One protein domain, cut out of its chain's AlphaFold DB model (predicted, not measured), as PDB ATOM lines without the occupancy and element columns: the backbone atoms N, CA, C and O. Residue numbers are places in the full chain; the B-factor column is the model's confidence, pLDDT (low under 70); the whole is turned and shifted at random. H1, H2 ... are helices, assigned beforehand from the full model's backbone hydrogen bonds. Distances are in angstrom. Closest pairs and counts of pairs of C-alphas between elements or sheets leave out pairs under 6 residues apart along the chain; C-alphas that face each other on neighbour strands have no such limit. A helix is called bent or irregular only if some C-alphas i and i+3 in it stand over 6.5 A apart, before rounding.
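This is residues 19 to 66 of the 96 residues of an uncharacterized protein of Escherichia coli (UniProt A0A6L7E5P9). The long kinked helix H3 arches past the short helix H1, with the very short H2 near the start of H3 and a long loop between H1 and H2 on the other side. No helix touches another: H1 and H2 are each near H3, and H1 and H2 are close but not clearly touching. The printed part has 48 residues, with named helices in the order H1, H2, H3, no named strand, and the class all helix. It is compact, with a radius of gyration of the C-alphas of 10.5 A and spans of 24 by 22 by 19 A.

H1, residues 19 to 26, begins at C-alpha 19 (25.997, 67.884, 162.959) and measures 10.5 A. H2, residues 40 to 44, measures 6.1 A. H3, residues 48 to 65, measures 23.8 A and ends at C-alpha 65 (26.985, 70.138, 150.650). H3 is irregular, with C-alphas 57 and 60 7.4 A apart, and has a kink of 58 degrees near residue 58.

H1 and H3 are close but not clearly touching, the closest C-alphas, of Tyr 21 and Ile 62, being 7.7 A apart; they run opposite ways at a steep tilt of 43 degrees. H2 and H3 are close but not clearly touching, at Thr 41 and Gln 48, with C-alphas 6.2 A apart. Every O i to N i+4 pair is within hydrogen-bond range in H1 and H2, and 11 of 14 in H3.

The C-alphas of Lys 45 and Lys 64, the two farthest apart, are 26.4 A apart. The printed part has no cut. The link from H1 to H2 is long. No printed residue is under 70 in pLDDT.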
ATOM      1  N   VAL A  19      25.547  68.937 162.030       95.00
ATOM      2  CA  VAL A  19      25.997  67.884 162.959       95.00
ATOM      3  C   VAL A  19      27.333  67.241 162.565       95.00
ATOM      4  O   VAL A  19      28.234  67.220 163.407       95.00
ATOM      5  N   PRO A  20      27.536  66.739 161.328       95.75
ATOM      6  CA  PRO A  20      28.793  66.072 160.987       95.75
ATOM      7  C   PRO A  20      29.999  67.014 161.077       95.75
ATOM      8  O   PRO A  20      31.050  66.611 161.571       95.75
ATOM      9  N   TYR A  21      29.840  68.277 160.674       96.25
ATOM     10  CA  TYR A  21      30.921  69.264 160.703       96.25
ATOM     11  C   TYR A  21      31.247  69.717 162.124       96.25
ATOM     12  O   TYR A  21      32.416  69.932 162.445       96.25
ATOM     13  N   LEU A  22      30.228  69.841 162.981       95.50
ATOM     14  CA  LEU A  22      30.418  70.121 164.402       95.50
ATOM     15  C   LEU A  22      31.197  68.988 165.077       95.50
ATOM     16  O   LEU A  22      32.200  69.251 165.737       95.50
ATOM     17  N   ASN A  23      30.784  67.740 164.846       95.94
ATOM     18  CA  ASN A  23      31.449  66.562 165.398       95.94
ATOM     19  C   ASN A  23      32.908  66.467 164.944       95.94
ATOM     20  O   ASN A  23      33.795  66.225 165.761       95.94
ATOM     21  N   GLU A  24      33.171  66.718 163.660       96.56
ATOM     22  CA  GLU A  24      34.527  66.741 163.112       96.56
ATOM     23  C   GLU A  24      35.376  67.872 163.716       96.56
ATOM     24  O   GLU A  24      36.502  67.639 164.154       96.56
ATOM     25  N   SER A  25      34.842  69.090 163.795       96.62
ATOM     26  CA  SER A  25      35.627  70.275 164.172       96.62
ATOM     27  C   SER A  25      35.876  70.380 165.673       96.62
ATOM     28  O   SER A  25      36.971  70.740 166.099       96.62
ATOM     29  N   PHE A  26      34.869  70.047 166.480       95.31
ATOM     30  CA  PHE A  26      34.918  70.163 167.940       95.31
ATOM     31  C   PHE A  26      35.173  68.821 168.634       95.31
ATOM     32  O   PHE A  26      35.162  68.761 169.862       95.31
ATOM     33  N   GLN A  27      35.432  67.756 167.860       94.94
ATOM     34  CA  GLN A  27      35.727  66.410 168.361       94.94
ATOM     35  C   GLN A  27      34.662  65.923 169.357       94.94
ATOM     36  O   GLN A  27      34.964  65.389 170.427       94.94
ATOM     37  N   CYS A  28      33.397  66.143 168.999       91.69
ATOM     38  CA  CYS A  28      32.235  65.746 169.779       91.69
ATOM     39  C   CYS A  28      31.413  64.669 169.053       91.69
ATOM     40  O   CYS A  28      31.729  64.255 167.937       91.69
ATOM     41  N   ALA A  29      30.385  64.163 169.732       93.69
ATOM     42  CA  ALA A  29      29.503  63.111 169.231       93.69
ATOM     43  C   ALA A  29      28.033  63.529 169.369       93.69
ATOM     44  O   ALA A  29      27.225  62.793 169.926       93.69
ATOM     45  N   MET A  30      27.711  64.742 168.914       92.31
ATOM     46  CA  MET A  30      26.340  65.240 168.880       92.31
ATOM     47  C   MET A  30      25.508  64.442 167.879       92.31
ATOM     48  O   MET A  30      25.944  64.154 166.762       92.31
ATOM     49  N   THR A  31      24.288  64.131 168.281       94.56
ATOM     50  CA  THR A  31      23.207  63.671 167.414       94.56
ATOM     51  C   THR A  31      22.216  64.812 167.182       94.56
ATOM     52  O   THR A  31      22.281  65.845 167.849       94.56
ATOM     53  N   LEU A  32      21.283  64.641 166.240       91.69
ATOM     54  CA  LEU A  32      20.198  65.610 166.054       91.69
ATOM     55  C   LEU A  32      19.341  65.749 167.326       91.69
ATOM     56  O   LEU A  32      18.947  66.857 167.674       91.69
ATOM     57  N   ASP A  33      19.124  64.652 168.057       92.69
ATOM     58  CA  ASP A  33      18.346  64.646 169.304       92.69
ATOM     59  C   ASP A  33      19.012  65.471 170.420       92.69
ATOM     60  O   ASP A  33      18.328  65.985 171.306       92.69
ATOM     61  N   ASP A  34      20.335  65.653 170.359       91.12
ATOM     62  CA  ASP A  34      21.083  66.502 171.294       91.12
ATOM     63  C   ASP A  34      20.952  68.004 170.973       91.12
ATOM     64  O   ASP A  34      21.338  68.850 171.783       91.12
ATOM     65  N   MET A  35      20.406  68.372 169.805       88.12
ATOM     66  CA  MET A  35      20.233  69.766 169.372       88.12
ATOM     67  C   MET A  35      18.990  70.411 170.003       88.12
ATOM     68  O   MET A  35      18.109  70.929 169.323       88.12
ATOM     69  N   THR A  36      18.916  70.399 171.335       86.94
ATOM     70  CA  THR A  36      17.771  70.930 172.096       86.94
ATOM     71  C   THR A  36      17.791  72.451 172.265       86.94
ATOM     72  O   THR A  36      16.833  73.034 172.767       86.94
ATOM     73  N   GLU A  37      18.890  73.102 171.888       85.62
ATOM     74  CA  GLU A  37      19.100  74.543 172.004       85.62
ATOM     75  C   GLU A  37      19.372  75.139 170.628       85.62
ATOM     76  O   GLU A  37      20.210  74.644 169.877       85.62
ATOM     77  N   TYR A  38      18.715  76.259 170.329       78.50
ATOM     78  CA  TYR A  38      18.961  76.992 169.085       78.50
ATOM     79  C   TYR A  38      20.374  77.605 169.042       78.50
ATOM     80  O   TYR A  38      20.964  77.777 167.979       78.50
ATOM     81  N   ASP A  39      20.934  77.942 170.207       88.00
ATOM     82  CA  ASP A  39      22.282  78.499 170.323       88.00
ATOM     83  C   ASP A  39      23.327  77.383 170.458       88.00
ATOM     84  O   ASP A  39      23.589  76.875 171.554       88.00
ATOM     85  N   LEU A  40      23.960  77.037 169.335       89.75
ATOM     86  CA  LEU A  40      24.988  75.994 169.259       89.75
ATOM     87  C   LEU A  40      26.188  76.261 170.173       89.75
ATOM     88  O   LEU A  40      26.830  75.315 170.626       89.75
ATOM     89  N   THR A  41      26.477  77.522 170.506       93.06
ATOM     90  CA  THR A  41      27.605  77.857 171.388       93.06
ATOM     91  C   THR A  41      27.408  77.303 172.795       93.06
ATOM     92  O   THR A  41      28.369  76.875 173.435       93.06
ATOM     93  N   LYS A  42      26.151  77.204 173.253       91.06
ATOM     94  CA  LYS A  42      25.805  76.605 174.548       91.06
ATOM     95  C   LYS A  42      25.978  75.092 174.544       91.06
ATOM     96  O   LYS A  42      26.496  74.548 175.518       91.06
ATOM     97  N   LEU A  43      25.576  74.431 173.457       89.25
ATOM     98  CA  LEU A  43      25.728  72.981 173.294       89.25
ATOM     99  C   LEU A  43      27.208  72.590 173.233       89.25
ATOM    100  O   LEU A  43      27.644  71.678 173.932       89.25
ATOM    101  N   LEU A  44      27.988  73.341 172.455       91.38
ATOM    102  CA  LEU A  44      29.421  73.121 172.257       91.38
ATOM    103  C   LEU A  44      30.276  73.636 173.425       91.38
ATOM    104  O   LEU A  44      31.439  73.260 173.540       91.38
ATOM    105  N   LYS A  45      29.705  74.474 174.301       92.69
ATOM    106  CA  LYS A  45      30.397  75.157 175.409       92.69
ATOM    107  C   LYS A  45      31.593  75.994 174.934       92.69
ATOM    108  O   LYS A  45      32.626  76.031 175.601       92.69
ATOM    109  N   ILE A  46      31.429  76.672 173.801       94.75
ATOM    110  CA  ILE A  46      32.430  77.565 173.197       94.75
ATOM    111  C   ILE A  46      31.949  79.013 173.219       94.75
ATOM    112  O   ILE A  46      30.769  79.297 173.437       94.75
ATOM    113  N   SER A  47      32.863  79.948 172.981       96.00
ATOM    114  CA  SER A  47      32.500  81.355 172.834       96.00
ATOM    115  C   SER A  47      31.799  81.636 171.496       96.00
ATOM    116  O   SER A  47      31.965  80.919 170.509       96.00
ATOM    117  N   GLN A  48      31.040  82.733 171.435       93.50
ATOM    118  CA  GLN A  48      30.487  83.242 170.173       93.50
ATOM    119  C   GLN A  48      31.596  83.574 169.167       93.50
ATOM    120  O   GLN A  48      31.445  83.314 167.979       93.50
ATOM    121  N   GLU A  49      32.721  84.118 169.633       94.69
ATOM    122  CA  GLU A  49      33.871  84.430 168.783       94.69
ATOM    123  C   GLU A  49      34.441  83.174 168.113       94.69
ATOM    124  O   GLU A  49      34.599  83.164 166.892       94.69
ATOM    125  N   GLU A  50      34.660  82.096 168.873       95.88
ATOM    126  CA  GLU A  50      35.101  80.809 168.318       95.88
ATOM    127  C   GLU A  50      34.097  80.241 167.319       95.88
ATOM    128  O   GLU A  50      34.484  79.832 166.224       95.88
ATOM    129  N   PHE A  51      32.807  80.241 167.667       94.50
ATOM    130  CA  PHE A  51      31.766  79.729 166.782       94.50
ATOM    131  C   PHE A  51      31.729  80.481 165.452       94.50
ATOM    132  O   PHE A  51      31.661  79.870 164.388       94.50
ATOM    133  N   TRP A  52      31.817  81.809 165.491       92.75
ATOM    134  CA  TRP A  52      31.804  82.590 164.266       92.75
ATOM    135  C   TRP A  52      33.098  82.479 163.466       92.75
ATOM    136  O   TRP A  52      33.027  82.425 162.243       92.75
ATOM    137  N   GLY A  53      34.256  82.389 164.125       94.75
ATOM    138  CA  GLY A  53      35.517  82.102 163.441       94.75
ATOM    139  C   GLY A  53      35.482  80.748 162.726       94.75
ATOM    140  O   GLY A  53      35.990  80.615 161.613       94.75
ATOM    141  N   TRP A  54      34.816  79.759 163.326       95.81
ATOM    142  CA  TRP A  54      34.547  78.472 162.692       95.81
ATOM    143  C   TRP A  54      33.578  78.592 161.504       95.81
ATOM    144  O   TRP A  54      33.879  78.073 160.425       95.81
ATOM    145  N   MET A  55      32.463  79.319 161.660       93.75
ATOM    146  CA  MET A  55      31.497  79.574 160.581       93.75
ATOM    147  C   MET A  55      32.148  80.274 159.383       93.75
ATOM    148  O   MET A  55      31.947  79.836 158.256       93.75
ATOM    149  N   ASP A  56      32.988  81.290 159.598       93.12
ATOM    150  CA  ASP A  56      33.668  82.012 158.510       93.12
ATOM    151  C   ASP A  56      34.522  81.082 157.623       93.12
ATOM    152  O   ASP A  56      34.702  81.342 156.431       93.12
ATOM    153  N   GLN A  57      35.018  79.971 158.178       94.25
ATOM    154  CA  GLN A  57      35.815  78.977 157.455       94.25
ATOM    155  C   GLN A  57      34.966  77.872 156.807       94.25
ATOM    156  O   GLN A  57      35.283  77.425 155.702       94.25
ATOM    157  N   HIS A  58      33.903  77.419 157.477       94.50
ATOM    158  CA  HIS A  58      33.174  76.205 157.092       94.50
ATOM    159  C   HIS A  58      31.838  76.485 156.393       94.50
ATOM    160  O   HIS A  58      31.419  75.682 155.556       94.50
ATOM    161  N   GLU A  59      31.192  77.625 156.665       92.94
ATOM    162  CA  GLU A  59      29.858  77.982 156.160       92.94
ATOM    163  C   GLU A  59      29.713  77.774 154.634       92.94
ATOM    164  O   GLU A  59      28.744  77.130 154.211       92.94
ATOM    165  N   PRO A  60      30.660  78.215 153.774       92.94
ATOM    166  CA  PRO A  60      30.528  78.026 152.329       92.94
ATOM    167  C   PRO A  60      30.504  76.553 151.906       92.94
ATOM    168  O   PRO A  60      29.786  76.185 150.974       92.94
ATOM    169  N   LEU A  61      31.295  75.703 152.570       94.69
ATOM    170  CA  LEU A  61      31.362  74.275 152.271       94.69
ATOM    171  C   LEU A  61      30.107  73.554 152.766       94.69
ATOM    172  O   LEU A  61      29.523  72.788 151.998       94.69
ATOM    173  N   ILE A  62      29.683  73.843 154.000       95.44
ATOM    174  CA  ILE A  62      28.489  73.260 154.624       95.44
ATOM    175  C   ILE A  62      27.274  73.509 153.732       95.44
ATOM    176  O   ILE A  62      26.617  72.563 153.304       95.44
ATOM    177  N   TYR A  63      27.024  74.762 153.339       93.44
ATOM    178  CA  TYR A  63      25.872  75.075 152.492       93.44
ATOM    179  C   TYR A  63      25.968  74.506 151.078       93.44
ATOM    180  O   TYR A  63      24.946  74.166 150.487       93.44
ATOM    181  N   LYS A  64      27.176  74.357 150.524       94.31
ATOM    182  CA  LYS A  64      27.365  73.697 149.225       94.31
ATOM    183  C   LYS A  64      27.020  72.203 149.279       94.31
ATOM    184  O   LYS A  64      26.647  71.633 148.256       94.31
ATOM    185  N   GLN A  65      27.193  71.572 150.437       96.00
ATOM    186  CA  GLN A  65      26.985  70.138 150.650       96.00
ATOM    187  C   GLN A  65      25.654  69.810 151.341       96.00
ATOM    188  O   GLN A  65      25.295  68.633 151.426       96.00
ATOM    189  N   ALA A  66      24.918  70.827 151.796       96.31
ATOM    190  CA  ALA A  66      23.640  70.673 152.468       96.31
ATOM    191  C   ALA A  66      22.655  69.875 151.606       96.31
ATOM    192  O   ALA A  66      22.429  70.165 150.426       96.31
TER     193      ALA A  66